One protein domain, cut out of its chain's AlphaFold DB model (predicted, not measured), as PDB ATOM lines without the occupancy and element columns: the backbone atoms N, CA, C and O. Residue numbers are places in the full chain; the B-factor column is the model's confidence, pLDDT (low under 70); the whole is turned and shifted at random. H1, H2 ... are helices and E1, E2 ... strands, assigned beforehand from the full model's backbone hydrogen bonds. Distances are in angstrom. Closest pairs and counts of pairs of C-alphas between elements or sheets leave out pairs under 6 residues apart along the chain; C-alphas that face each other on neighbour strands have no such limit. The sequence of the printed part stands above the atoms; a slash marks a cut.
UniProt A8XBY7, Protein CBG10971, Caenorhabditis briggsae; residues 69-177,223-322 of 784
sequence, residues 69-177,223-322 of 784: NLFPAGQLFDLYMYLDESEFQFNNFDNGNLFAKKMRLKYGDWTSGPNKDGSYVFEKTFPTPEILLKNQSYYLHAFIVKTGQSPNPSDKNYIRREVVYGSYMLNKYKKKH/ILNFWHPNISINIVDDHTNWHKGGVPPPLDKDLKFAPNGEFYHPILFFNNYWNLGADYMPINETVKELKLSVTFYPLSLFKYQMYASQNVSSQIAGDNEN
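This is residues 69 to 177 and 223 to 322 of the 784 residues of the protein "Protein CBG10971" of Caenorhabditis briggsae (UniProt A8XBY7). Two strongly twisted four-stranded sheets lie face to face as a sandwich, E2 E1 E4 E5 on one side and E3 E10 E8 E9 on the other. Beyond one end of it, E5 and E8 lead to a small two-stranded ladder, E6 and E7; helix H2 follows E10 beside E8 and E9, and residues 314 to 321 stick out. The printed part has 209 residues, with ten named strands and two named helices in the order E1 E2 E3 H1 E4 E5 E6 E7 E8 E9 E10 H2; the first sheet is antiparallel, the second mixed. The class is mixed, helices and strands, with under half of the residues in named elements. The whole is compact, with a radius of gyration of the C-alphas of 17.9 A and spans of 50 by 48 by 35 A.

E2 is residues 97 to 106, 25.0 A, and bends by 53 degrees at residue 103. E1, residues 76 to 84, 26.4 A, begins at C-alpha (-23.449, 14.582, 50.712). E4 is residues 139 to 146, 23.4 A, and E5 residues 164 to 169. E3 is residues 120 to 127, 23.5 A; E10, residues 289 to 300, is 34.8 A long; E8 is residues 230 to 237, and E9 residues 268 to 271. E6 is residues 171 to 175, E7 residues 223 to 227, and H1 residues 130 to 133. H2, residues 301 to 315, 21.0 A, ends at C-alpha (10.898, 16.023, 43.929).

In the first sheet E1 and E4 are antiparallel at 160 degrees, with N 80 and O 143 at 2.9 A, within hydrogen-bond range. In the second, E10 and E8 are parallel at 20 degrees, with N 233 and O 295 at 2.8 A. The facing parts of the sandwich are 9.5 A centre to centre; the closest C-alphas of E5 and E9, Gly 166 and Leu 268, are 6.5 A apart. E6 and E7 are antiparallel, with N 172 and O 226 at 2.9 A. H2 is on one face of the second sheet, two layers, helix on sheet, but over none of its strands; the closest C-alphas of E8 and H2, Val 236 and Leu 301, are 5.9 A apart. H2 has 8 of 11 O i to N i+4 pairs within range; H1 is too short for one. H1 is on neither four-stranded sheet.

The two C-alphas farthest apart, Lys 156 and His 177, are 52.9 A apart. Residues 178 to 222 are not printed, and C-alphas 177 and 223 are 10.6 A apart across the cut. The long links are E1 to E2, E2 to E3, E4 to E5, E8 to E9 and E9 to E10. The pLDDT is under 70 at residues 175 to 177, 223 and 310 to 322.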
ATOM      1  N   ASN A  69     -14.655  26.362  49.474       91.38
ATOM      2  CA  ASN A  69     -14.677  24.956  49.075       91.38
ATOM      3  C   ASN A  69     -15.981  24.611  48.330       91.38
ATOM      4  O   ASN A  69     -17.069  25.005  48.755       91.38
ATOM      5  N   LEU A  70     -15.881  23.835  47.246       91.19
ATOM      6  CA  LEU A  70     -17.023  23.298  46.503       91.19
ATOM      7  C   LEU A  70     -17.996  22.491  47.386       91.19
ATOM      8  O   LEU A  70     -19.205  22.507  47.135       91.19
ATOM      9  N   PHE A  71     -17.484  21.779  48.395       91.19
ATOM     10  CA  PHE A  71     -18.295  21.012  49.341       91.19
ATOM     11  C   PHE A  71     -18.353  21.730  50.696       91.19
ATOM     12  O   PHE A  71     -17.343  21.791  51.399       91.19
ATOM     13  N   PRO A  72     -19.521  22.264  51.101       88.88
ATOM     14  CA  PRO A  72     -19.693  22.773  52.455       88.88
ATOM     15  C   PRO A  72     -19.668  21.631  53.482       88.88
ATOM     16  O   PRO A  72     -19.888  20.460  53.154       88.88
ATOM     17  N   ALA A  73     -19.426  21.979  54.747       87.50
ATOM     18  CA  ALA A  73     -19.385  21.019  55.847       87.50
ATOM     19  C   ALA A  73     -20.663  20.161  55.892       87.50
ATOM     20  O   ALA A  73     -21.781  20.676  55.947       87.50
ATOM     21  N   GLY A  74     -20.501  18.836  55.865       87.12
ATOM     22  CA  GLY A  74     -21.610  17.888  55.903       87.12
ATOM     23  C   GLY A  74     -22.378  17.689  54.591       87.12
ATOM     24  O   GLY A  74     -23.379  16.969  54.603       87.12
ATOM     25  N   GLN A  75     -21.929  18.268  53.472       92.44
ATOM     26  CA  GLN A  75     -22.495  18.008  52.146       92.44
ATOM     27  C   GLN A  75     -22.387  16.519  51.785       92.44
ATOM     28  O   GLN A  75     -21.346  15.895  51.994       92.44
ATOM     29  N   LEU A  76     -23.454  15.958  51.208       94.50
ATOM     30  CA  LEU A  76     -23.449  14.582  50.712       94.50
ATOM     31  C   LEU A  76     -22.856  14.496  49.297       94.50
ATOM     32  O   LEU A  76     -23.181  15.307  48.420       94.50
ATOM     33  N   PHE A  77     -22.013  13.492  49.081       94.38
ATOM     34  CA  PHE A  77     -21.352  13.201  47.816       94.38
ATOM     35  C   PHE A  77     -21.323  11.697  47.524       94.38
ATOM     36  O   PHE A  77     -21.508  10.856  48.406       94.38
ATOM     37  N   ASP A  78     -21.079  11.365  46.263       95.06
ATOM     38  CA  ASP A  78     -20.948  10.004  45.764       95.06
ATOM     39  C   ASP A  78     -19.524   9.798  45.216       95.06
ATOM     40  O   ASP A  78     -18.981  10.667  44.528       95.06
ATOM     41  N   LEU A  79     -18.920   8.652  45.540       94.25
ATOM     42  CA  LEU A  79     -17.575   8.246  45.130       94.25
ATOM     43  C   LEU A  79     -17.663   7.154  44.060       94.25
ATOM     44  O   LEU A  79     -18.309   6.122  44.269       94.25
ATOM     45  N   TYR A  80     -16.957   7.361  42.952       94.06
ATOM     46  CA  TYR A  80     -16.807   6.397  41.867       94.06
ATOM     47  C   TYR A  80     -15.325   6.138  41.617       94.06
ATOM     48  O   TYR A  80     -14.549   7.082  41.496       94.06
ATOM     49  N   MET A  81     -14.935   4.871  41.522       94.19
ATOM     50  CA  MET A  81     -13.560   4.466  41.241       94.19
ATOM     51  C   MET A  81     -13.534   3.514  40.051       94.19
ATOM     52  O   MET A  81     -14.190   2.471  40.085       94.19
ATOM     53  N   TYR A  82     -12.760   3.857  39.029       93.31
ATOM     54  CA  TYR A  82     -12.573   3.064  37.818       93.31
ATOM     55  C   TYR A  82     -11.110   2.662  37.678       93.31
ATOM     56  O   TYR A  82     -10.214   3.437  38.010       93.31
ATOM     57  N   LEU A  83     -10.875   1.453  37.182       91.06
ATOM     58  CA  LEU A  83      -9.553   0.995  36.780       91.06
ATOM     59  C   LEU A  83      -9.439   1.097  35.265       91.06
ATOM     60  O   LEU A  83     -10.327   0.627  34.550       91.06
ATOM     61  N   ASP A  84      -8.362   1.713  34.794       90.31
ATOM     62  CA  ASP A  84      -8.122   1.899  33.368       90.31
ATOM     63  C   ASP A  84      -6.629   1.956  33.041       90.31
ATOM     64  O   ASP A  84      -5.766   2.126  33.902       90.31
ATOM     65  N   GLU A  85      -6.341   1.815  31.758       87.38
ATOM     66  CA  GLU A  85      -5.001   1.837  31.175       87.38
ATOM     67  C   GLU A  85      -4.555   3.269  30.851       87.38
ATOM     68  O   GLU A  85      -3.364   3.555  30.743       87.38
ATOM     69  N   SER A  86      -5.515   4.185  30.697       82.50
ATOM     70  CA  SER A  86      -5.244   5.563  30.317       82.50
ATOM     71  C   SER A  86      -4.599   6.362  31.457       82.50
ATOM     72  O   SER A  86      -5.115   6.430  32.573       82.50
ATOM     73  N   GLU A  87      -3.469   7.008  31.155       77.69
ATOM     74  CA  GLU A  87      -2.834   8.004  32.035       77.69
ATOM     75  C   GLU A  87      -3.642   9.314  32.078       77.69
ATOM     76  O   GLU A  87      -3.705  10.004  33.098       77.69
ATOM     77  N   PHE A  88      -4.264   9.650  30.946       75.88
ATOM     78  CA  PHE A  88      -5.016  10.883  30.739       75.88
ATOM     79  C   PHE A  88      -6.457  10.784  31.254       75.88
ATOM     80  O   PHE A  88      -6.856   9.819  31.900       75.88
ATOM     81  N   GLN A  89      -7.248  11.825  30.980       75.44
ATOM     82  CA  GLN A  89      -8.634  11.918  31.419       75.44
ATOM     83  C   GLN A  89      -9.438  10.681  30.997       75.44
ATOM     84  O   GLN A  89      -9.562  10.375  29.811       75.44
ATOM     85  N   PHE A  90      -9.996  10.001  31.996       83.38
ATOM     86  CA  PHE A  90     -10.812   8.813  31.798       83.38
ATOM     87  C   PHE A  90     -12.080   9.147  31.004       83.38
ATOM     88  O   PHE A  90     -12.851  10.032  31.384       83.38
ATOM     89  N   ASN A  91     -12.287   8.418  29.905       79.06
ATOM     90  CA  ASN A  91     -13.396   8.633  28.968       79.06
ATOM     91  C   ASN A  91     -14.339   7.426  28.870       79.06
ATOM     92  O   ASN A  91     -15.443   7.546  28.344       79.06
ATOM     93  N   ASN A  92     -13.923   6.260  29.365       81.44
ATOM     94  CA  ASN A  92     -14.643   5.010  29.170       81.44
ATOM     95  C   ASN A  92     -15.646   4.739  30.306       81.44
ATOM     96  O   ASN A  92     -15.489   3.794  31.067       81.44
ATOM     97  N   PHE A  93     -16.672   5.578  30.452       82.50
ATOM     98  CA  PHE A  93     -17.656   5.428  31.536       82.50
ATOM     99  C   PHE A  93     -18.631   4.257  31.335       82.50
ATOM    100  O   PHE A  93     -19.117   3.712  32.325       82.50
ATOM    101  N   ASP A  94     -18.888   3.854  30.087       74.69
ATOM    102  CA  ASP A  94     -19.875   2.814  29.761       74.69
ATOM    103  C   ASP A  94     -19.274   1.397  29.802       74.69
ATOM    104  O   ASP A  94     -19.910   0.478  30.312       74.69
ATOM    105  N   ASN A  95     -18.032   1.223  29.320       71.06
ATOM    106  CA  ASN A  95     -17.322  -0.067  29.313       71.06
ATOM    107  C   ASN A  95     -16.148  -0.119  30.306       71.06
ATOM    108  O   ASN A  95     -15.378  -1.080  30.303       71.06
ATOM    109  N   GLY A  96     -15.959   0.915  31.126       72.44
ATOM    110  CA  GLY A  96     -14.862   0.984  32.086       72.44
ATOM    111  C   GLY A  96     -15.003  -0.028  33.218       72.44
ATOM    112  O   GLY A  96     -16.103  -0.317  33.695       72.44
ATOM    113  N   ASN A  97     -13.873  -0.543  33.706       83.12
ATOM    114  CA  ASN A  97     -13.862  -1.476  34.828       83.12
ATOM    115  C   ASN A  97     -14.136  -0.723  36.137       83.12
ATOM    116  O   ASN A  97     -13.224  -0.199  36.781       83.12
ATOM    117  N   LEU A  98     -15.410  -0.655  36.533       88.56
ATOM    118  CA  LEU A  98     -15.804  -0.102  37.824       88.56
ATOM    119  C   LEU A  98     -15.194  -0.953  38.948       88.56
ATOM    120  O   LEU A  98     -15.508  -2.138  39.127       88.56
ATOM    121  N   PHE A  99     -14.318  -0.329  39.728       90.75
ATOM    122  CA  PHE A  99     -13.714  -0.949  40.897       90.75
ATOM    123  C   PHE A  99     -14.692  -0.945  42.065       90.75
ATOM    124  O   PHE A  99     -15.045  -2.005  42.577       90.75
ATOM    125  N   ALA A 100     -15.165   0.242  42.448       92.00
ATOM    126  CA  ALA A 100     -16.149   0.405  43.505       92.00
ATOM    127  C   ALA A 100     -16.919   1.724  43.363       92.00
ATOM    128  O   ALA A 100     -16.424   2.722  42.836       92.00
ATOM    129  N   LYS A 101     -18.157   1.710  43.865       92.94
ATOM    130  CA  LYS A 101     -19.062   2.858  43.919       92.94
ATOM    131  C   LYS A 101     -19.679   2.935  45.308       92.94
ATOM    132  O   LYS A 101     -20.228   1.947  45.796       92.94
ATOM    133  N   LYS A 102     -19.626   4.109  45.934       92.31
ATOM    134  CA  LYS A 102     -20.237   4.358  47.242       92.31
ATOM    135  C   LYS A 102     -21.039   5.648  47.198       92.31
ATOM    136  O   LYS A 102     -20.523   6.694  46.830       92.31
ATOM    137  N   MET A 103     -22.306   5.551  47.579       93.19
ATOM    138  CA  MET A 103     -23.254   6.662  47.527       93.19
ATOM    139  C   MET A 103     -23.454   7.274  48.911       93.19
ATOM    140  O   MET A 103     -23.368   6.559  49.915       93.19
ATOM    141  N   ARG A 104     -23.829   8.557  48.939       92.00
ATOM    142  CA  ARG A 104     -24.264   9.298  50.134       92.00
ATOM    143  C   ARG A 104     -23.209   9.349  51.244       92.00
ATOM    144  O   ARG A 104     -23.543   9.222  52.422       92.00
ATOM    145  N   LEU A 105     -21.947   9.526  50.871       91.94
ATOM    146  CA  LEU A 105     -20.875   9.845  51.811       91.94
ATOM    147  C   LEU A 105     -21.005  11.300  52.254       91.94
ATOM    148  O   LEU A 105     -21.442  12.149  51.482       91.94
ATOM    149  N   LYS A 106     -20.643  11.594  53.500       92.50
ATOM    150  CA  LYS A 106     -20.732  12.940  54.064       92.50
ATOM    151  C   LYS A 106     -19.343  13.577  54.116       92.50
ATOM    152  O   LYS A 106     -18.389  12.964  54.586       92.50
ATOM    153  N   TYR A 107     -19.225  14.804  53.615       91.88
ATOM    154  CA  TYR A 107     -17.977  15.566  53.644       91.88
ATOM    155  C   TYR A 107     -17.636  15.988  55.082       91.88
ATOM    156  O   TYR A 107     -18.489  16.562  55.767       91.88
ATOM    157  N   GLY A 108     -16.421  15.664  55.538       87.12
ATOM    158  CA  GLY A 108     -15.980  15.871  56.925       87.12
ATOM    159  C   GLY A 108     -16.570  14.872  57.936       87.12
ATOM    160  O   GLY A 108     -16.801  15.224  59.092       87.12
ATOM    161  N   ASP A 109     -16.893  13.643  57.515       88.00
ATOM    162  CA  ASP A 109     -17.455  12.611  58.398       88.00
ATOM    163  C   ASP A 109     -16.391  11.691  59.009       88.00
ATOM    164  O   ASP A 109     -15.880  10.784  58.356       88.00
ATOM    165  N   TRP A 110     -16.101  11.918  60.288       88.06
ATOM    166  CA  TRP A 110     -15.065  11.229  61.062       88.06
ATOM    167  C   TRP A 110     -15.577  10.047  61.895       88.06
ATOM    168  O   TRP A 110     -14.793   9.426  62.608       88.06
ATOM    169  N   THR A 111     -16.884   9.764  61.878       87.62
ATOM    170  CA  THR A 111     -17.507   8.811  62.818       87.62
ATOM    171  C   THR A 111     -18.264   7.677  62.142       87.62
ATOM    172  O   THR A 111     -18.546   6.666  62.787       87.62
ATOM    173  N   SER A 112     -18.583   7.806  60.856       85.38
ATOM    174  CA  SER A 112     -19.188   6.726  60.073       85.38
ATOM    175  C   SER A 112     -18.203   5.591  59.747       85.38
ATOM    176  O   SER A 112     -17.021   5.647  60.062       85.38
ATOM    177  N   GLY A 113     -18.689   4.525  59.109       84.44
ATOM    178  CA  GLY A 113     -17.862   3.394  58.672       84.44
ATOM    179  C   GLY A 113     -17.814   2.228  59.670       84.44
ATOM    180  O   GLY A 113     -18.302   2.350  60.796       84.44
ATOM    181  N   PRO A 114     -17.271   1.065  59.262       85.44
ATOM    182  CA  PRO A 114     -17.274  -0.153  60.080       85.44
ATOM    183  C   PRO A 114     -16.522  -0.001  61.409       85.44
ATOM    184  O   PRO A 114     -16.955  -0.538  62.426       85.44
ATOM    185  N   ASN A 115     -15.440   0.783  61.405       85.19
ATOM    186  CA  ASN A 115     -14.560   0.990  62.557       85.19
ATOM    187  C   ASN A 115     -14.884   2.271  63.348       85.19
ATOM    188  O   ASN A 115     -14.182   2.586  64.306       85.19
ATOM    189  N   LYS A 116     -15.957   2.994  62.982       85.06
ATOM    190  CA  LYS A 116     -16.359   4.292  63.565       85.06
ATOM    191  C   LYS A 116     -15.298   5.401  63.453       85.06
ATOM    192  O   LYS A 116     -15.196   6.252  64.332       85.06
ATOM    193  N   ASP A 117     -14.513   5.379  62.383       84.50
ATOM    194  CA  ASP A 117     -13.368   6.264  62.127       84.50
ATOM    195  C   ASP A 117     -13.493   7.063  60.812       84.50
ATOM    196  O   ASP A 117     -12.535   7.686  60.355       84.50
ATOM    197  N   GLY A 118     -14.665   7.035  60.172       84.50
ATOM    198  CA  GLY A 118     -14.920   7.650  58.869       84.50
ATOM    199  C   GLY A 118     -14.383   6.843  57.681       84.50
ATOM    200  O   GLY A 118     -14.468   7.319  56.547       84.50
ATOM    201  N   SER A 119     -13.821   5.648  57.911       90.88
ATOM    202  CA  SER A 119     -13.156   4.864  56.867       90.88
ATOM    203  C   SER A 119     -14.066   3.835  56.185       90.88
ATOM    204  O   SER A 119     -14.955   3.227  56.790       90.88
ATOM    205  N   TYR A 120     -13.824   3.613  54.893       91.94
ATOM    206  CA  TYR A 120     -14.454   2.571  54.086       91.94
ATOM    207  C   TYR A 120     -13.393   1.823  53.283       91.94
ATOM    208  O   TYR A 120     -12.638   2.441  52.538       91.94
ATOM    209  N   VAL A 121     -13.360   0.499  53.411       92.94
ATOM    210  CA  VAL A 121     -12.407  -0.370  52.708       92.94
ATOM    211  C   VAL A 121     -13.113  -1.078  51.554       92.94
ATOM    212  O   VAL A 121     -14.195  -1.641  51.736       92.94
ATOM    213  N   PHE A 122     -12.499  -1.055  50.373       93.38
ATOM    214  CA  PHE A 122     -12.965  -1.741  49.171       93.38
ATOM    215  C   PHE A 122     -11.890  -2.717  48.698       93.38
ATOM    216  O   PHE A 122     -10.809  -2.288  48.306       93.38
ATOM    217  N   GLU A 123     -12.185  -4.015  48.701       93.94
ATOM    218  CA  GLU A 123     -11.243  -5.050  48.264       93.94
ATOM    219  C   GLU A 123     -11.756  -5.762  47.011       93.94
ATOM    220  O   GLU A 123     -12.920  -6.164  46.953       93.94
ATOM    221  N   LYS A 124     -10.884  -5.947  46.017       92.44
ATOM    222  CA  LYS A 124     -11.169  -6.740  44.815       92.44
ATOM    223  C   LYS A 124      -9.907  -7.489  44.390       92.44
ATOM    224  O   LYS A 124      -8.819  -6.913  44.371       92.44
ATOM    225  N   THR A 125     -10.070  -8.751  44.013       92.75
ATOM    226  CA  THR A 125      -9.026  -9.547  43.358       92.75
ATOM    227  C   THR A 125      -9.379  -9.669  41.882       92.75
ATOM    228  O   THR A 125     -10.537  -9.926  41.546       92.75
ATOM    229  N   PHE A 126      -8.411  -9.440  41.002       90.56
ATOM    230  CA  PHE A 126      -8.594  -9.528  39.555       90.56
ATOM    231  C   PHE A 126      -7.359 -10.159  38.893       90.56
ATOM    232  O   PHE A 126      -6.266 -10.105  39.466       90.56
ATOM    233  N   PRO A 127      -7.511 -10.794  37.715       90.81
ATOM    234  CA  PRO A 127      -6.377 -11.364  36.992       90.81
ATOM    235  C   PRO A 127      -5.386 -10.265  36.610       90.81
ATOM    236  O   PRO A 127      -5.800  -9.153  36.282       90.81
ATOM    237  N   THR A 128      -4.089 -10.573  36.643       87.44
ATOM    238  CA  THR A 128      -3.028  -9.618  36.301       87.44
ATOM    239  C   THR A 128      -3.256  -9.068  34.888       87.44
ATOM    240  O   THR A 128      -3.207  -9.843  33.930       87.44
ATOM    241  N   PRO A 129      -3.496  -7.751  34.722       88.12
ATOM    242  CA  PRO A 129      -3.640  -7.145  33.404       88.12
ATOM    243  C   PRO A 129      -2.394  -7.394  32.546       88.12
ATOM    244  O   PRO A 129      -1.270  -7.191  33.011       88.12
ATOM    245  N   GLU A 130      -2.574  -7.769  31.275       86.31
ATOM    246  CA  GLU A 130      -1.460  -8.052  30.347       86.31
ATOM    247  C   GLU A 130      -0.482  -6.875  30.202       86.31
ATOM    248  O   GLU A 130       0.696  -7.046  29.900       86.31
ATOM    249  N   ILE A 131      -0.974  -5.664  30.429       85.62
ATOM    250  CA  ILE A 131      -0.238  -4.399  30.363       85.62
ATOM    251  C   ILE A 131       0.817  -4.311  31.461       85.62
ATOM    252  O   ILE A 131       1.947  -3.900  31.199       85.62
ATOM    253  N   LEU A 132       0.507  -4.796  32.666       85.50
ATOM    254  CA  LEU A 132       1.487  -4.854  33.750       85.50
ATOM    255  C   LEU A 132       2.603  -5.863  33.444       85.50
ATOM    256  O   LEU A 132       3.755  -5.597  33.788       85.50
ATOM    257  N   LEU A 133       2.284  -6.967  32.747       83.06
ATOM    258  CA  LEU A 133       3.271  -7.948  32.263       83.06
ATOM    259  C   LEU A 133       4.165  -7.366  31.159       83.06
ATOM    260  O   LEU A 133       5.356  -7.655  31.110       83.06
ATOM    261  N   LYS A 134       3.617  -6.483  30.316       83.75
ATOM    262  CA  LYS A 134       4.359  -5.717  29.297       83.75
ATOM    263  C   LYS A 134       5.130  -4.518  29.879       83.75
ATOM    264  O   LYS A 134       5.604  -3.682  29.116       83.75
ATOM    265  N   ASN A 135       5.269  -4.440  31.208       82.44
ATOM    266  CA  ASN A 135       5.950  -3.362  31.935       82.44
ATOM    267  C   ASN A 135       5.366  -1.963  31.661       82.44
ATOM    268  O   ASN A 135       6.093  -0.977  31.572       82.44
ATOM    269  N   GLN A 136       4.047  -1.891  31.489       85.44
ATOM    270  CA  GLN A 136       3.311  -0.643  31.320       85.44
ATOM    271  C   GLN A 136       2.562  -0.278  32.610       85.44
ATOM    272  O   GLN A 136       2.529  -1.040  33.583       85.44
ATOM    273  N   SER A 137       1.975   0.917  32.622       88.56
ATOM    274  CA  SER A 137       1.315   1.494  33.790       88.56
ATOM    275  C   SER A 137      -0.173   1.146  33.854       88.56
ATOM    276  O   SER A 137      -0.835   1.041  32.825       88.56
ATOM    277  N   TYR A 138      -0.711   1.010  35.066       90.56
ATOM    278  CA  TYR A 138      -2.145   0.820  35.305       90.56
ATOM    279  C   TYR A 138      -2.654   1.870  36.289       90.56
ATOM    280  O   TYR A 138      -1.992   2.145  37.295       90.56
ATOM    281  N   TYR A 139      -3.814   2.468  36.012       92.00
ATOM    282  CA  TYR A 139      -4.279   3.664  36.708       92.00
ATOM    283  C   TYR A 139      -5.612   3.447  37.430       92.00
ATOM    284  O   TYR A 139      -6.530   2.790  36.937       92.00
ATOM    285  N   LEU A 140      -5.720   4.056  38.610       92.81
ATOM    286  CA  LEU A 140      -6.958   4.206  39.365       92.81
ATOM    287  C   LEU A 140      -7.493   5.625  39.174       92.81
ATOM    288  O   LEU A 140      -6.849   6.600  39.557       92.81
ATOM    289  N   HIS A 141      -8.691   5.727  38.614       93.56
ATOM    290  CA  HIS A 141      -9.400   6.976  38.364       93.56
ATOM    291  C   HIS A 141     -10.519   7.140  39.385       93.56
ATOM    292  O   HIS A 141     -11.476   6.364  39.391       93.56
ATOM    293  N   ALA A 142     -10.413   8.143  40.254       94.00
ATOM    294  CA  ALA A 142     -11.408   8.422  41.284       94.00
ATOM    295  C   ALA A 142     -12.162   9.724  40.980       94.00
ATOM    296  O   ALA A 142     -11.567  10.770  40.715       94.00
ATOM    297  N   PHE A 143     -13.491   9.643  41.049       94.00
ATOM    298  CA  PHE A 143     -14.416  10.747  40.835       94.00
ATOM    299  C   PHE A 143     -15.275  10.973  42.071       94.00
ATOM    300  O   PHE A 143     -15.843  10.030  42.629       94.00
ATOM    301  N   ILE A 144     -15.416  12.238  42.452       94.31
ATOM    302  CA  ILE A 144     -16.304  12.681  43.523       94.31
ATOM    303  C   ILE A 144     -17.268  13.719  42.956       94.31
ATOM    304  O   ILE A 144     -16.853  14.707  42.345       94.31
ATOM    305  N   VAL A 145     -18.561  13.476  43.154       94.75
ATOM    306  CA  VAL A 145     -19.666  14.319  42.671       94.75
ATOM    307  C   VAL A 145     -20.701  14.501  43.776       94.75
ATOM    308  O   VAL A 145     -20.798  13.664  44.672       94.75
ATOM    309  N   LYS A 146     -21.495  15.578  43.749       94.19
ATOM    310  CA  LYS A 146     -22.585  15.744  44.728       94.19
ATOM    311  C   LYS A 146     -23.611  14.623  44.563       94.19
ATOM    312  O   LYS A 146     -23.828  14.134  43.454       94.19
ATOM    313  N   THR A 147     -24.268  14.231  45.654       93.44
ATOM    314  CA  THR A 147     -25.232  13.126  45.601       93.44
ATOM    315  C   THR A 147     -26.325  13.370  44.556       93.44
ATOM    316  O   THR A 147     -26.993  14.403  44.576       93.44
ATOM    317  N   GLY A 148     -26.511  12.400  43.656       88.44
ATOM    318  CA  GLY A 148     -27.483  12.466  42.553       88.44
ATOM    319  C   GLY A 148     -26.933  12.999  41.222       88.44
ATOM    320  O   GLY A 148     -27.628  12.909  40.207       88.44
ATOM    321  N   GLN A 149     -25.695  13.501  41.196       92.31
ATOM    322  CA  GLN A 149     -24.978  13.834  39.963       92.31
ATOM    323  C   GLN A 149     -24.258  12.608  39.388       92.31
ATOM    324  O   GLN A 149     -23.955  11.651  40.104       92.31
ATOM    325  N   SER A 150     -23.976  12.646  38.084       90.62
ATOM    326  CA  SER A 150     -23.178  11.615  37.409       90.62
ATOM    327  C   SER A 150     -21.782  12.144  37.070       90.62
ATOM    328  O   SER A 150     -21.667  13.306  36.672       90.62
ATOM    329  N   PRO A 151     -20.718  11.327  37.196       89.88
ATOM    330  CA  PRO A 151     -19.389  11.674  36.699       89.88
ATOM    331  C   PRO A 151     -19.257  11.533  35.172       89.88
ATOM    332  O   PRO A 151     -18.292  12.052  34.616       89.88
ATOM    333  N   ASN A 152     -20.196  10.855  34.498       90.19
ATOM    334  CA  ASN A 152     -20.148  10.603  33.057       90.19
ATOM    335  C   ASN A 152     -20.570  11.854  32.262       90.19
ATOM    336  O   ASN A 152     -21.718  12.274  32.407       90.19
ATOM    337  N   PRO A 153     -19.722  12.417  31.378       89.12
ATOM    338  CA  PRO A 153     -20.072  13.566  30.540       89.12
ATOM    339  C   PRO A 153     -21.316  13.387  29.660       89.12
ATOM    340  O   PRO A 153     -21.937  14.381  29.286       89.12
ATOM    341  N   SER A 154     -21.671  12.144  29.326       88.25
ATOM    342  CA  SER A 154     -22.837  11.812  28.499       88.25
ATOM    343  C   SER A 154     -24.167  11.871  29.264       88.25
ATOM    344  O   SER A 154     -25.231  11.941  28.646       88.25
ATOM    345  N   ASP A 155     -24.137  11.855  30.601       90.00
ATOM    346  CA  ASP A 155     -25.346  11.847  31.423       90.00
ATOM    347  C   ASP A 155     -25.943  13.247  31.610       90.00
ATOM    348  O   ASP A 155     -25.246  14.237  31.828       90.00
ATOM    349  N   LYS A 156     -27.279  13.323  31.658       89.81
ATOM    350  CA  LYS A 156     -28.011  14.588  31.888       89.81
ATOM    351  C   LYS A 156     -27.674  15.259  33.224       89.81
ATOM    352  O   LYS A 156     -27.787  16.475  33.340       89.81
ATOM    353  N   ASN A 157     -27.272  14.471  34.221       91.12
ATOM    354  CA  ASN A 157     -26.953  14.943  35.570       91.12
ATOM    355  C   ASN A 157     -25.458  15.272  35.750       91.12
ATOM    356  O   ASN A 157     -24.985  15.373  36.884       91.12
ATOM    357  N   TYR A 158     -24.703  15.399  34.656       91.56
ATOM    358  CA  TYR A 158     -23.289  15.756  34.681       91.56
ATOM    359  C   TYR A 158     -23.080  17.265  34.767       91.56
ATOM    360  O   TYR A 158     -23.579  18.035  33.946       91.56
ATOM    361  N   ILE A 159     -22.273  17.696  35.739       90.56
ATOM    362  CA  ILE A 159     -21.886  19.099  35.897       90.56
ATOM    363  C   ILE A 159     -20.365  19.199  35.949       90.56
ATOM    364  O   ILE A 159     -19.758  19.078  37.007       90.56
ATOM    365  N   ARG A 160     -19.739  19.502  34.803       88.12
ATOM    366  CA  ARG A 160     -18.270  19.560  34.644       88.12
ATOM    367  C   ARG A 160     -17.537  20.339  35.741       88.12
ATOM    368  O   ARG A 160     -16.452  19.944  36.145       88.12
ATOM    369  N   ARG A 161     -18.104  21.460  36.196       89.38
ATOM    370  CA  ARG A 161     -17.473  22.339  37.196       89.38
ATOM    371  C   ARG A 161     -17.544  21.802  38.628       89.38
ATOM    372  O   ARG A 161     -16.843  22.322  39.479       89.38
ATOM    373  N   GLU A 162     -18.395  20.814  38.901       89.56
ATOM    374  CA  GLU A 162     -18.594  20.249  40.245       89.56
ATOM    375  C   GLU A 162     -18.021  18.831  40.384       89.56
ATOM    376  O   GLU A 162     -18.112  18.221  41.446       89.56
ATOM    377  N   VAL A 163     -17.404  18.311  39.322       91.50
ATOM    378  CA  VAL A 163     -16.750  17.005  39.324       91.50
ATOM    379  C   VAL A 163     -15.322  17.174  39.823       91.50
ATOM    380  O   VAL A 163     -14.518  17.882  39.217       91.50
ATOM    381  N   VAL A 164     -14.998  16.503  40.925       91.94
ATOM    382  CA  VAL A 164     -13.622  16.373  41.410       91.94
ATOM    383  C   VAL A 164     -13.053  15.081  40.845       91.94
ATOM    384  O   VAL A 164     -13.659  14.021  40.989       91.94
ATOM    385  N   TYR A 165     -11.900  15.180  40.193       92.12
ATOM    386  CA  TYR A 165     -11.244  14.065  39.520       92.12
ATOM    387  C   TYR A 165      -9.761  14.004  39.880       92.12
ATOM    388  O   TYR A 165      -9.063  15.026  39.866       92.12
ATOM    389  N   GLY A 166      -9.290  12.789  40.149       90.88
ATOM    390  CA  GLY A 166      -7.878  12.470  40.281       90.88
ATOM    391  C   GLY A 166      -7.562  11.089  39.715       90.88
ATOM    392  O   GLY A 166      -8.379  10.171  39.807       90.88
ATOM    393  N   SER A 167      -6.370  10.956  39.139       91.62
ATOM    394  CA  SER A 167      -5.807   9.697  38.660       91.62
ATOM    395  C   SER A 167      -4.555   9.343  39.459       91.62
ATOM    396  O   SER A 167      -3.809  10.221  39.897       91.62
ATOM    397  N   TYR A 168      -4.331   8.046  39.661       91.12
ATOM    398  CA  TYR A 168      -3.157   7.535  40.356       91.12
ATOM    399  C   TYR A 168      -2.593   6.300  39.665       91.12
ATOM    400  O   TYR A 168      -3.327   5.358  39.377       91.12
ATOM    401  N   MET A 169      -1.282   6.295  39.431       91.62
ATOM    402  CA  MET A 169      -0.558   5.147  38.896       91.62
ATOM    403  C   MET A 169      -0.374   4.099  40.000       91.62
ATOM    404  O   MET A 169       0.306   4.355  40.990       91.62
ATOM    405  N   LEU A 170      -0.992   2.930  39.843       89.81
ATOM    406  CA  LEU A 170      -1.006   1.880  40.868       89.81
ATOM    407  C   LEU A 170       0.334   1.164  41.007       89.81
ATOM    408  O   LEU A 170       0.710   0.732  42.096       89.81
ATOM    409  N   ASN A 171       1.044   1.014  39.897       89.38
ATOM    410  CA  ASN A 171       2.322   0.338  39.859       89.38
ATOM    411  C   ASN A 171       3.481   1.325  40.077       89.38
ATOM    412  O   ASN A 171       3.360   2.520  39.819       89.38
ATOM    413  N   LYS A 172       4.618   0.842  40.584       85.38
ATOM    414  CA  LYS A 172       5.798   1.675  40.845       85.38
ATOM    415  C   LYS A 172       7.026   1.073  40.184       85.38
ATOM    416  O   LYS A 172       7.335  -0.098  40.373       85.38
ATOM    417  N   TYR A 173       7.761   1.903  39.460       82.19
ATOM    418  CA  TYR A 173       9.035   1.525  38.865       82.19
ATOM    419  C   TYR A 173      10.157   1.704  39.889       82.19
ATOM    420  O   TYR A 173      10.359   2.807  40.403       82.19
ATOM    421  N   LYS A 174      10.891   0.630  40.196       72.38
ATOM    422  CA  LYS A 174      12.088   0.697  41.050       72.38
ATOM    423  C   LYS A 174      13.303   0.177  40.288       72.38
ATOM    424  O   LYS A 174      13.219  -0.816  39.564       72.38
ATOM    425  N   LYS A 175      14.439   0.853  40.471       68.81
ATOM    426  CA  LYS A 175      15.743   0.410  39.967       68.81
ATOM    427  C   LYS A 175      16.358  -0.529  40.999       68.81
ATOM    428  O   LYS A 175      16.332  -0.223  42.186       68.81
ATOM    429  N   LYS A 176      16.911  -1.661  40.563       56.91
ATOM    430  CA  LYS A 176      17.676  -2.553  41.443       56.91
ATOM    431  C   LYS A 176      19.168  -2.272  41.264       56.91
ATOM    432  O   LYS A 176      19.709  -2.506  40.187       56.91
ATOM    433  N   HIS A 177      19.818  -1.757  42.306       52.66
ATOM    434  CA  HIS A 177      21.263  -1.530  42.320       52.66
ATOM    435  C   HIS A 177      21.993  -2.821  42.706       52.66
ATOM    436  O   HIS A 177      21.812  -3.341  43.803       52.66
ATOM    437  N   ILE A 223      14.299  -1.751  34.891       64.94
ATOM    438  CA  ILE A 223      13.170  -1.104  35.544       64.94
ATOM    439  C   ILE A 223      12.131  -2.198  35.755       64.94
ATOM    440  O   ILE A 223      11.439  -2.605  34.821       64.94
ATOM    441  N   LEU A 224      12.077  -2.712  36.979       73.94
ATOM    442  CA  LEU A 224      11.110  -3.724  37.362       73.94
ATOM    443  C   LEU A 224       9.824  -3.040  37.813       73.94
ATOM    444  O   LEU A 224       9.848  -2.022  38.515       73.94
ATOM    445  N   ASN A 225       8.707  -3.625  37.398       85.31
ATOM    446  CA  ASN A 225       7.389  -3.182  37.795       85.31
ATOM    447  C   ASN A 225       7.058  -3.739  39.180       85.31
ATOM    448  O   ASN A 225       7.144  -4.949  39.383       85.31
ATOM    449  N   PHE A 226       6.675  -2.886  40.123       87.19
ATOM    450  CA  PHE A 226       6.261  -3.310  41.455       87.19
ATOM    451  C   PHE A 226       4.790  -2.997  41.712       87.19
ATOM    452  O   PHE A 226       4.296  -1.922  41.365       87.19
ATOM    453  N   TRP A 227       4.119  -3.926  42.383       89.62
ATOM    454  CA  TRP A 227       2.738  -3.822  42.826       89.62
ATOM    455  C   TRP A 227       2.665  -3.646  44.338       89.62
ATOM    456  O   TRP A 227       3.395  -4.310  45.071       89.62
ATOM    457  N   HIS A 228       1.742  -2.806  44.800       90.62
ATOM    458  CA  HIS A 228       1.370  -2.741  46.206       90.62
ATOM    459  C   HIS A 228      -0.131  -3.013  46.349       90.62
ATOM    460  O   HIS A 228      -0.926  -2.375  45.657       90.62
ATOM    461  N   PRO A 229      -0.551  -3.930  47.238       90.44
ATOM    462  CA  PRO A 229      -1.952  -4.318  47.336       90.44
ATOM    463  C   PRO A 229      -2.833  -3.241  47.967       90.44
ATOM    464  O   PRO A 229      -4.035  -3.254  47.738       90.44
ATOM    465  N   ASN A 230      -2.270  -2.310  48.744       92.12
ATOM    466  CA  ASN A 230      -3.046  -1.316  49.486       92.12
ATOM    467  C   ASN A 230      -2.806   0.112  48.979       92.12
ATOM    468  O   ASN A 230      -1.666   0.524  48.753       92.12
ATOM    469  N   ILE A 231      -3.873   0.897  48.878       92.31
ATOM    470  CA  ILE A 231      -3.817   2.335  48.604       92.31
ATOM    471  C   ILE A 231      -4.871   3.056  49.439       92.31
ATOM    472  O   ILE A 231      -5.991   2.578  49.604       92.31
ATOM    473  N   SER A 232      -4.521   4.223  49.972       93.19
ATOM    474  CA  SER A 232      -5.472   5.072  50.682       93.19
ATOM    475  C   SER A 232      -5.880   6.259  49.817       93.19
ATOM    476  O   SER A 232      -5.029   6.948  49.265       93.19
ATOM    477  N   ILE A 233      -7.178   6.520  49.706       94.19
ATOM    478  CA  ILE A 233      -7.720   7.713  49.056       94.19
ATOM    479  C   ILE A 233      -8.294   8.613  50.134       94.19
ATOM    480  O   ILE A 233      -9.172   8.228  50.906       94.19
ATOM    481  N   ASN A 234      -7.804   9.838  50.167       93.50
ATOM    482  CA  ASN A 234      -8.181  10.823  51.148       93.50
ATOM    483  C   ASN A 234      -8.861  12.008  50.499       93.50
ATOM    484  O   ASN A 234      -8.369  12.556  49.519       93.50
ATOM    485  N   ILE A 235      -9.968  12.435  51.095       92.88
ATOM    486  CA  ILE A 235     -10.524  13.753  50.823       92.88
ATOM    487  C   ILE A 235     -10.106  14.686  51.955       92.88
ATOM    488  O   ILE A 235     -10.331  14.381  53.129       92.88
ATOM    489  N   VAL A 236      -9.433  15.783  51.616       92.50
ATOM    490  CA  VAL A 236      -8.979  16.746  52.620       92.50
ATOM    491  C   VAL A 236     -10.153  17.617  53.041       92.50
ATOM    492  O   VAL A 236     -10.719  18.321  52.209       92.50
ATOM    493  N   ASP A 237     -10.493  17.570  54.325       90.88
ATOM    494  CA  ASP A 237     -11.497  18.421  54.948       90.88
ATOM    495  C   ASP A 237     -10.906  19.815  55.189       90.88
ATOM    496  O   ASP A 237     -10.184  20.062  56.161       90.88
ATOM    497  N   ASP A 238     -11.149  20.701  54.224       89.69
ATOM    498  CA  ASP A 238     -10.733  22.100  54.247       89.69
ATOM    499  C   ASP A 238     -11.940  23.051  54.199       89.69
ATOM    500  O   ASP A 238     -12.865  22.885  53.398       89.69
ATOM    501  N   HIS A 239     -11.913  24.071  55.055       88.06
ATOM    502  CA  HIS A 239     -12.904  25.149  55.133       88.06
ATOM    503  C   HIS A 239     -12.255  26.537  55.055       88.06
ATOM    504  O   HIS A 239     -12.895  27.551  55.332       88.06
ATOM    505  N   THR A 240     -10.973  26.594  54.705       88.56
ATOM    506  CA  THR A 240     -10.217  27.837  54.594       88.56
ATOM    507  C   THR A 240     -10.602  28.553  53.302       88.56
ATOM    508  O   THR A 240     -10.765  27.925  52.255       88.56
ATOM    509  N   ASN A 241     -10.748  29.878  53.358       90.06
ATOM    510  CA  ASN A 241     -11.034  30.689  52.176       90.06
ATOM    511  C   ASN A 241      -9.723  31.053  51.477       90.06
ATOM    512  O   ASN A 241      -9.027  31.982  51.895       90.06
ATOM    513  N   TRP A 242      -9.378  30.318  50.424       89.44
ATOM    514  CA  TRP A 242      -8.142  30.532  49.676       89.44
ATOM    515  C   TRP A 242      -8.317  31.573  48.579       89.44
ATOM    516  O   TRP A 242      -9.354  31.639  47.926       89.44
ATOM    517  N   HIS A 243      -7.270  32.353  48.322       85.81
ATOM    518  CA  HIS A 243      -7.204  33.196  47.135       85.81
ATOM    519  C   HIS A 243      -6.270  32.573  46.099       85.81
ATOM    520  O   HIS A 243      -5.213  32.033  46.432       85.81
ATOM    521  N   LYS A 244      -6.651  32.658  44.824       84.31
ATOM    522  CA  LYS A 244      -5.836  32.159  43.712       84.31
ATOM    523  C   LYS A 244      -4.482  32.886  43.692       84.31
ATOM    524  O   LYS A 244      -4.452  34.114  43.643       84.31
ATOM    525  N   GLY A 245      -3.380  32.136  43.758       81.38
ATOM    526  CA  GLY A 245      -2.012  32.673  43.867       81.38
ATOM    527  C   GLY A 245      -1.563  33.048  45.289       81.38
ATOM    528  O   GLY A 245      -0.463  33.555  45.464       81.38
ATOM    529  N   GLY A 246      -2.405  32.812  46.299       82.12
ATOM    530  CA  GLY A 246      -2.110  33.015  47.723       82.12
ATOM    531  C   GLY A 246      -1.795  31.778  48.527       82.12
ATOM    532  O   GLY A 246      -1.668  31.840  49.748       82.12
ATOM    533  N   VAL A 247      -1.804  30.637  47.857       85.75
ATOM    534  CA  VAL A 247      -1.751  29.344  48.510       85.75
ATOM    535  C   VAL A 247      -0.287  29.045  48.824       85.75
ATOM    536  O   VAL A 247       0.549  29.103  47.922       85.75
ATOM    537  N   PRO A 248       0.068  28.744  50.084       82.75
ATOM    538  CA  PRO A 248       1.444  28.418  50.415       82.75
ATOM    539  C   PRO A 248       1.854  27.095  49.739       82.75
ATOM    540  O   PRO A 248       1.106  26.113  49.811       82.75
ATOM    541  N   PRO A 249       3.054  27.009  49.134       78.69
ATOM    542  CA  PRO A 249       3.625  25.726  48.739       78.69
ATOM    543  C   PRO A 249       3.737  24.811  49.972       78.69
ATOM    544  O   PRO A 249       4.168  25.280  51.029       78.69
ATOM    545  N   PRO A 250       3.361  23.522  49.894       79.25
ATOM    546  CA  PRO A 250       3.089  22.740  48.684       79.25
ATOM    547  C   PRO A 250       1.620  22.646  48.242       79.25
ATOM    548  O   PRO A 250       1.355  22.051  47.202       79.25
ATOM    549  N   LEU A 251       0.677  23.222  48.995       82.06
ATOM    550  CA  LEU A 251      -0.767  23.089  48.741       82.06
ATOM    551  C   LEU A 251      -1.193  23.622  47.366       82.06
ATOM    552  O   LEU A 251      -2.163  23.135  46.793       82.06
ATOM    553  N   ASP A 252      -0.461  24.607  46.840       81.06
ATOM    554  CA  ASP A 252      -0.738  25.253  45.552       81.06
ATOM    555  C   ASP A 252      -0.771  24.260  44.374       81.06
ATOM    556  O   ASP A 252      -1.498  24.461  43.407       81.06
ATOM    557  N   LYS A 253      -0.037  23.140  44.467       82.25
ATOM    558  CA  LYS A 253      -0.013  22.115  43.410       82.25
ATOM    559  C   LYS A 253      -1.322  21.328  43.310       82.25
ATOM    560  O   LYS A 253      -1.728  20.953  42.211       82.25
ATOM    561  N   ASP A 254      -1.973  21.081  44.443       85.19
ATOM    562  CA  ASP A 254      -3.121  20.173  44.529       85.19
ATOM    563  C   ASP A 254      -4.458  20.918  44.629       85.19
ATOM    564  O   ASP A 254      -5.515  20.362  44.311       85.19
ATOM    565  N   LEU A 255      -4.429  22.197  45.020       87.88
ATOM    566  CA  LEU A 255      -5.615  23.034  45.125       87.88
ATOM    567  C   LEU A 255      -6.024  23.597  43.753       87.88
ATOM    568  O   LEU A 255      -5.486  24.587  43.259       87.88
ATOM    569  N   LYS A 256      -7.036  22.984  43.133       89.12
ATOM    570  CA  LYS A 256      -7.568  23.426  41.835       89.12
ATOM    571  C   LYS A 256      -8.711  24.422  42.021       89.12
ATOM    572  O   LYS A 256      -9.769  24.078  42.547       89.12
ATOM    573  N   PHE A 257      -8.527  25.642  41.526       90.25
ATOM    574  CA  PHE A 257      -9.565  26.675  41.504       90.25
ATOM    575  C   PHE A 257     -10.453  26.565  40.262       90.25
ATOM    576  O   PHE A 257      -9.971  26.271  39.165       90.25
ATOM    577  N   ALA A 258     -11.737  26.890  40.409       87.00
ATOM    578  CA  ALA A 258     -12.631  27.071  39.271       87.00
ATOM    579  C   ALA A 258     -12.122  28.201  38.345       87.00
ATOM    580  O   ALA A 258     -11.490  29.149  38.823       87.00
ATOM    581  N   PRO A 259     -12.438  28.181  37.033       84.19
ATOM    582  CA  PRO A 259     -12.022  29.234  36.098       84.19
ATOM    583  C   PRO A 259     -12.422  30.649  36.544       84.19
ATOM    584  O   PRO A 259     -11.666  31.598  36.340       84.19
ATOM    585  N   ASN A 260     -13.578  30.767  37.205       80.38
ATOM    586  CA  ASN A 260     -14.130  32.024  37.711       80.38
ATOM    587  C   ASN A 260     -13.534  32.451  39.068       80.38
ATOM    588  O   ASN A 260     -13.748  33.582  39.491       80.38
ATOM    589  N   GLY A 261     -12.808  31.565  39.761       81.31
ATOM    590  CA  GLY A 261     -12.247  31.829  41.092       81.31
ATOM    591  C   GLY A 261     -13.275  31.908  42.228       81.31
ATOM    592  O   GLY A 261     -12.938  32.365  43.312       81.31
ATOM    593  N   GLU A 262     -14.521  31.482  42.013       85.75
ATOM    594  CA  GLU A 262     -15.572  31.504  43.047       85.75
ATOM    595  C   GLU A 262     -15.387  30.399  44.096       85.75
ATOM    596  O   GLU A 262     -15.630  30.604  45.284       85.75
ATOM    597  N   PHE A 263     -14.934  29.223  43.660       90.12
ATOM    598  CA  PHE A 263     -14.710  28.075  44.527       90.12
ATOM    599  C   PHE A 263     -13.467  27.286  44.115       90.12
ATOM    600  O   PHE A 263     -12.974  27.406  42.987       90.12
ATOM    601  N   TYR A 264     -12.972  26.470  45.038       92.19
ATOM    602  CA  TYR A 264     -11.917  25.491  44.797       92.19
ATOM    603  C   TYR A 264     -12.440  24.068  45.004       92.19
ATOM    604  O   TYR A 264     -13.385  23.831  45.759       92.19
ATOM    605  N   HIS A 265     -11.835  23.111  44.307       92.19
ATOM    606  CA  HIS A 265     -12.131  21.695  44.485       92.19
ATOM    607  C   HIS A 265     -11.445  21.170  45.753       92.19
ATOM    608  O   HIS A 265     -10.274  21.496  45.967       92.19
ATOM    609  N   PRO A 266     -12.120  20.342  46.574       92.31
ATOM    610  CA  PRO A 266     -11.461  19.681  47.691       92.31
ATOM    611  C   PRO A 266     -10.306  18.826  47.171       92.31
ATOM    612  O   PRO A 266     -10.377  18.237  46.087       92.31
ATOM    613  N   ILE A 267      -9.242  18.753  47.963       91.62
ATOM    614  CA  ILE A 267      -8.046  18.015  47.578       91.62
ATOM    615  C   ILE A 267      -8.343  16.519  47.697       91.62
ATOM    616  O   ILE A 267      -8.635  16.011  48.783       91.62
ATOM    617  N   LEU A 268      -8.267  15.828  46.562       92.31
ATOM    618  CA  LEU A 268      -8.305  14.375  46.488       92.31
ATOM    619  C   LEU A 268      -6.869  13.854  46.517       92.31
ATOM    620  O   LEU A 268      -6.149  13.938  45.525       92.31
ATOM    621  N   PHE A 269      -6.453  13.346  47.669       91.88
ATOM    622  CA  PHE A 269      -5.093  12.897  47.914       91.88
ATOM    623  C   PHE A 269      -4.996  11.371  47.861       91.88
ATOM    624  O   PHE A 269      -5.636  10.668  48.642       91.88
ATOM    625  N   PHE A 270      -4.158  10.853  46.966       91.31
ATOM    626  CA  PHE A 270      -3.809   9.435  46.920       91.31
ATOM    627  C   PHE A 270      -2.611   9.191  47.829       91.31
ATOM    628  O   PHE A 270      -1.469   9.507  47.495       91.31
ATOM    629  N   ASN A 271      -2.892   8.665  49.011       89.06
ATOM    630  CA  ASN A 271      -1.912   8.463  50.054       89.06
ATOM    631  C   ASN A 271      -1.285   7.068  49.955       89.06
ATOM    632  O   ASN A 271      -1.932   6.046  50.191       89.06
ATOM    633  N   ASN A 272       0.009   7.055  49.655       84.75
ATOM    634  CA  ASN A 272       0.884   5.886  49.683       84.75
ATOM    635  C   ASN A 272       2.013   6.041  50.718       84.75
ATOM    636  O   ASN A 272       2.992   5.300  50.668       84.75
ATOM    637  N   TYR A 273       1.903   7.005  51.642       80.94
ATOM    638  CA  TYR A 273       2.973   7.326  52.584       80.94
ATOM    639  C   TYR A 273       3.348   6.119  53.447       80.94
ATOM    640  O   TYR A 273       4.527   5.822  53.581       80.94
ATOM    641  N   TRP A 274       2.362   5.390  53.972       80.44
ATOM    642  CA  TRP A 274       2.580   4.226  54.840       80.44
ATOM    643  C   TRP A 274       2.837   2.911  54.090       80.44
ATOM    644  O   TRP A 274       2.957   1.875  54.733       80.44
ATOM    645  N   ASN A 275       2.936   2.937  52.759       84.31
ATOM    646  CA  ASN A 275       3.280   1.752  51.977       84.31
ATOM    647  C   ASN A 275       4.793   1.539  52.059       84.31
ATOM    648  O   ASN A 275       5.552   2.319  51.477       84.31
ATOM    649  N   LEU A 276       5.220   0.504  52.783       81.25
ATOM    650  CA  LEU A 276       6.631   0.199  52.980       81.25
ATOM    651  C   LEU A 276       7.226  -0.433  51.726       81.25
ATOM    652  O   LEU A 276       6.582  -1.206  51.024       81.25
ATOM    653  N   GLY A 277       8.498  -0.154  51.463       75.94
ATOM    654  CA  GLY A 277       9.231  -0.661  50.313       75.94
ATOM    655  C   GLY A 277       9.270  -2.183  50.236       75.94
ATOM    656  O   GLY A 277       9.257  -2.707  49.121       75.94
ATOM    657  N   ALA A 278       9.258  -2.849  51.395       77.31
ATOM    658  CA  ALA A 278       9.215  -4.301  51.551       77.31
ATOM    659  C   ALA A 278       7.879  -4.926  51.112       77.31
ATOM    660  O   ALA A 278       7.869  -6.062  50.648       77.31
ATOM    661  N   ASP A 279       6.777  -4.176  51.197       83.31
ATOM    662  CA  ASP A 279       5.439  -4.657  50.830       83.31
ATOM    663  C   ASP A 279       5.200  -4.612  49.310       83.31
ATOM    664  O   ASP A 279       4.200  -5.125  48.803       83.31
ATOM    665  N   TYR A 280       6.114  -3.991  48.558       85.56
ATOM    666  CA  TYR A 280       6.051  -3.957  47.102       85.56
ATOM    667  C   TYR A 280       6.528  -5.287  46.515       85.56
ATOM    668  O   TYR A 280       7.684  -5.678  46.668       85.56
ATOM    669  N   MET A 281       5.658  -5.934  45.746       86.25
ATOM    670  CA  MET A 281       5.942  -7.208  45.090       86.25
ATOM    671  C   MET A 281       6.321  -6.974  43.623       86.25
ATOM    672  O   MET A 281       5.603  -6.245  42.933       86.25
ATOM    673  N   PRO A 282       7.414  -7.564  43.107       86.88
ATOM    674  CA  PRO A 282       7.737  -7.460  41.691       86.88
ATOM    675  C   PRO A 282       6.688  -8.207  40.859       86.88
ATOM    676  O   PRO A 282       6.341  -9.351  41.155       86.88
ATOM    677  N   ILE A 283       6.198  -7.565  39.803       83.75
ATOM    678  CA  ILE A 283       5.284  -8.180  38.843       83.75
ATOM    679  C   ILE A 283       6.127  -8.952  37.830       83.75
ATOM    680  O   ILE A 283       6.976  -8.386  37.142       83.75
ATOM    681  N   ASN A 284       5.888 -10.254  37.749       81.06
ATOM    682  CA  ASN A 284       6.495 -11.155  36.778       81.06
ATOM    683  C   ASN A 284       5.412 -12.083  36.191       81.06
ATOM    684  O   ASN A 284       4.264 -12.064  36.631       81.06
ATOM    685  N   GLU A 285       5.784 -12.944  35.244       76.81
ATOM    686  CA  GLU A 285       4.861 -13.911  34.620       76.81
ATOM    687  C   GLU A 285       4.268 -14.935  35.608       76.81
ATOM    688  O   GLU A 285       3.267 -15.589  35.309       76.81
ATOM    689  N   THR A 286       4.858 -15.085  36.799       82.50
ATOM    690  CA  THR A 286       4.378 -16.031  37.818       82.50
ATOM    691  C   THR A 286       3.188 -15.488  38.612       82.50
ATOM    692  O   THR A 286       2.373 -16.274  39.100       82.50
ATOM    693  N   VAL A 287       3.039 -14.161  38.707       83.50
ATOM    694  CA  VAL A 287       1.928 -13.514  39.419       83.50
ATOM    695  C   VAL A 287       0.714 -13.421  38.492       83.50
ATOM    696  O   VAL A 287       0.612 -12.515  37.667       83.50
ATOM    697  N   LYS A 288      -0.223 -14.369  38.623       87.25
ATOM    698  CA  LYS A 288      -1.436 -14.459  37.779       87.25
ATOM    699  C   LYS A 288      -2.629 -13.645  38.284       87.25
ATOM    700  O   LYS A 288      -3.513 -13.312  37.497       87.25
ATOM    701  N   GLU A 289      -2.665 -13.337  39.577       91.25
ATOM    702  CA  GLU A 289      -3.755 -12.600  40.219       91.25
ATOM    703  C   GLU A 289      -3.193 -11.482  41.097       91.25
ATOM    704  O   GLU A 289      -2.190 -11.667  41.788       91.25
ATOM    705  N   LEU A 290      -3.867 -10.329  41.089       90.06
ATOM    706  CA  LEU A 290      -3.535  -9.172  41.911       90.06
ATOM    707  C   LEU A 290      -4.703  -8.838  42.837       90.06
ATOM    708  O   LEU A 290      -5.863  -8.775  42.421       90.06
ATOM    709  N   LYS A 291      -4.383  -8.585  44.107       92.50
ATOM    710  CA  LYS A 291      -5.317  -8.032  45.089       92.50
ATOM    711  C   LYS A 291      -5.111  -6.521  45.180       92.50
ATOM    712  O   LYS A 291      -3.972  -6.073  45.310       92.50
ATOM    713  N   LEU A 292      -6.208  -5.765  45.154       92.75
ATOM    714  CA  LEU A 292      -6.232  -4.329  45.427       92.75
ATOM    715  C   LEU A 292      -7.230  -4.027  46.553       92.75
ATOM    716  O   LEU A 292      -8.406  -4.383  46.458       92.75
ATOM    717  N   SER A 293      -6.755  -3.361  47.599       94.06
ATOM    718  CA  SER A 293      -7.521  -2.828  48.721       94.06
ATOM    719  C   SER A 293      -7.401  -1.305  48.719       94.06
ATOM    720  O   SER A 293      -6.308  -0.751  48.857       94.06
ATOM    721  N   VAL A 294      -8.525  -0.623  48.509       94.31
ATOM    722  CA  VAL A 294      -8.609   0.839  48.520       94.31
ATOM    723  C   VAL A 294      -9.334   1.278  49.783       94.31
ATOM    724  O   VAL A 294     -10.512   0.962  49.964       94.31
ATOM    725  N   THR A 295      -8.659   2.048  50.631       93.69
ATOM    726  CA  THR A 295      -9.249   2.608  51.852       93.69
ATOM    727  C   THR A 295      -9.576   4.078  51.642       93.69
ATOM    728  O   THR A 295      -8.686   4.891  51.412       93.69
ATOM    729  N   PHE A 296     -10.849   4.439  51.748       93.69
ATOM    730  CA  PHE A 296     -11.312   5.821  51.687       93.69
ATOM    731  C   PHE A 296     -11.552   6.375  53.092       93.69
ATOM    732  O   PHE A 296     -12.295   5.759  53.850       93.69
ATOM    733  N   TYR A 297     -10.973   7.528  53.439       92.56
ATOM    734  CA  TYR A 297     -11.241   8.223  54.712       92.56
ATOM    735  C   TYR A 297     -10.974   9.739  54.610       92.56
ATOM    736  O   TYR A 297     -10.153  10.156  53.783       92.56
ATOM    737  N   PRO A 298     -11.631  10.593  55.418       92.62
ATOM    738  CA  PRO A 298     -11.338  12.026  55.442       92.62
ATOM    739  C   PRO A 298      -9.967  12.321  56.068       92.62
ATOM    740  O   PRO A 298      -9.501  11.620  56.967       92.62
ATOM    741  N   LEU A 299      -9.306  13.380  55.607       91.81
ATOM    742  CA  LEU A 299      -7.999  13.813  56.099       91.81
ATOM    743  C   LEU A 299      -8.046  15.287  56.495       91.81
ATOM    744  O   LEU A 299      -8.634  16.096  55.795       91.81
ATOM    745  N   SER A 300      -7.424  15.663  57.611       91.62
ATOM    746  CA  SER A 300      -7.391  17.067  58.019       91.62
ATOM    747  C   SER A 300      -6.350  17.828  57.201       91.62
ATOM    748  O   SER A 300      -5.312  17.266  56.839       91.62
ATOM    749  N   LEU A 301      -6.581  19.122  56.960       88.94
ATOM    750  CA  LEU A 301      -5.629  19.974  56.240       88.94
ATOM    751  C   LEU A 301      -4.227  19.957  56.874       88.94
ATOM    752  O   LEU A 301      -3.230  19.891  56.163       88.94
ATOM    753  N   PHE A 302      -4.137  19.955  58.205       85.25
ATOM    754  CA  PHE A 302      -2.854  19.880  58.909       85.25
ATOM    755  C   PHE A 302      -2.102  18.574  58.608       85.25
ATOM    756  O   PHE A 302      -0.918  18.585  58.271       85.25
ATOM    757  N   LYS A 303      -2.798  17.433  58.678       85.94
ATOM    758  CA  LYS A 303      -2.200  16.125  58.387       85.94
ATOM    759  C   LYS A 303      -1.813  16.014  56.911       85.94
ATOM    760  O   LYS A 303      -0.770  15.451  56.594       85.94
ATOM    761  N   TYR A 304      -2.608  16.612  56.027       87.81
ATOM    762  CA  TYR A 304      -2.271  16.746  54.617       87.81
ATOM    763  C   TYR A 304      -0.994  17.564  54.395       87.81
ATOM    764  O   TYR A 304      -0.093  17.091  53.714       87.81
ATOM    765  N   GLN A 305      -0.869  18.744  55.011       85.00
ATOM    766  CA  GLN A 305       0.335  19.578  54.922       85.00
ATOM    767  C   GLN A 305       1.588  18.831  55.394       85.00
ATOM    768  O   GLN A 305       2.649  18.986  54.793       85.00
ATOM    769  N   MET A 306       1.462  17.998  56.432       79.88
ATOM    770  CA  MET A 306       2.553  17.149  56.913       79.88
ATOM    771  C   MET A 306       2.957  16.075  55.890       79.88
ATOM    772  O   MET A 306       4.145  15.874  55.663       79.88
ATOM    773  N   TYR A 307       2.002  15.408  55.234       81.44
ATOM    774  CA  TYR A 307       2.321  14.434  54.179       81.44
ATOM    775  C   TYR A 307       2.851  15.098  52.906       81.44
ATOM    776  O   TYR A 307       3.798  14.611  52.291       81.44
ATOM    777  N   ALA A 308       2.279  16.239  52.524       76.44
ATOM    778  CA  ALA A 308       2.717  16.998  51.368       76.44
ATOM    779  C   ALA A 308       4.142  17.534  51.569       76.44
ATOM    780  O   ALA A 308       4.958  17.424  50.659       76.44
ATOM    781  N   SER A 309       4.491  18.039  52.760       70.25
ATOM    782  CA  SER A 309       5.854  18.512  53.049       70.25
ATOM    783  C   SER A 309       6.902  17.394  52.983       70.25
ATOM    784  O   SER A 309       8.031  17.645  52.565       70.25
ATOM    785  N   GLN A 310       6.524  16.157  53.314       65.31
ATOM    786  CA  GLN A 310       7.387  14.978  53.200       65.31
ATOM    787  C   GLN A 310       7.547  14.521  51.742       65.31
ATOM    788  O   GLN A 310       8.670  14.319  51.279       65.31
ATOM    789  N   ASN A 311       6.452  14.439  50.979       57.38
ATOM    790  CA  ASN A 311       6.476  13.991  49.580       57.38
ATOM    791  C   ASN A 311       7.165  14.993  48.639       57.38
ATOM    792  O   ASN A 311       7.846  14.595  47.691       57.38
ATOM    793  N   VAL A 312       7.045  16.292  48.918       49.78
ATOM    794  CA  VAL A 312       7.683  17.370  48.145       49.78
ATOM    795  C   VAL A 312       9.210  17.295  48.223       49.78
ATOM    796  O   VAL A 312       9.882  17.650  47.257       49.78
ATOM    797  N   SER A 313       9.770  16.725  49.294       45.81
ATOM    798  CA  SER A 313      11.216  16.511  49.421       45.81
ATOM    799  C   SER A 313      11.775  15.471  48.440       45.81
ATOM    800  O   SER A 313      12.967  15.518  48.155       45.81
ATOM    801  N   SER A 314      10.951  14.560  47.905       47.72
ATOM    802  CA  SER A 314      11.399  13.588  46.893       47.72
ATOM    803  C   SER A 314      11.553  14.210  45.496       47.72
ATOM    804  O   SER A 314      12.387  13.764  44.714       47.72
ATOM    805  N   GLN A 315      10.797  15.276  45.194       39.12
ATOM    806  CA  GLN A 315      10.898  16.023  43.929       39.12
ATOM    807  C   GLN A 315      11.855  17.222  44.020       39.12
ATOM    808  O   GLN A 315      12.508  17.546  43.034       39.12
ATOM    809  N   ILE A 316      11.990  17.857  45.193       39.25
ATOM    810  CA  ILE A 316      12.939  18.962  45.456       39.25
ATOM    811  C   ILE A 316      14.282  18.414  45.988       39.25
ATOM    812  O   ILE A 316      14.994  19.057  46.746       39.25
ATOM    813  N   ALA A 317      14.666  17.196  45.600       39.53
ATOM    814  CA  ALA A 317      16.048  16.736  45.763       39.53
ATOM    815  C   ALA A 317      16.985  17.331  44.687       39.53
ATOM    816  O   ALA A 317      18.197  17.158  44.769       39.53
ATOM    817  N   GLY A 318      16.426  18.028  43.683       39.25
ATOM    818  CA  GLY A 318      17.181  18.722  42.635       39.25
ATOM    819  C   GLY A 318      17.692  20.116  43.020       39.25
ATOM    820  O   GLY A 318      18.745  20.507  42.529       39.25
ATOM    821  N   ASP A 319      17.015  20.828  43.930       34.94
ATOM    822  CA  ASP A 319      17.354  22.214  44.280       34.94
ATOM    823  C   ASP A 319      17.651  22.363  45.783       34.94
ATOM    824  O   ASP A 319      16.811  22.128  46.651       34.94
ATOM    825  N   ASN A 320      18.889  22.772  46.075       44.31
ATOM    826  CA  ASN A 320      19.559  22.874  47.380       44.31
ATOM    827  C   ASN A 320      18.959  23.889  48.390       44.31
ATOM    828  O   ASN A 320      19.696  24.435  49.210       44.31
ATOM    829  N   GLU A 321      17.661  24.199  48.372       38.38
ATOM    830  CA  GLU A 321      17.155  25.349  49.144       38.38
ATOM    831  C   GLU A 321      16.756  25.064  50.600       38.38
ATOM    832  O   GLU A 321      16.719  25.990  51.407       38.38
ATOM    833  N   ASN A 322      16.533  23.812  51.013       48.38
ATOM    834  CA  ASN A 322      16.156  23.518  52.404       48.38
ATOM    835  C   ASN A 322      17.273  22.817  53.194       48.38
ATOM    836  O   ASN A 322      17.154  21.656  53.590       48.38
TER     837      ASN A 322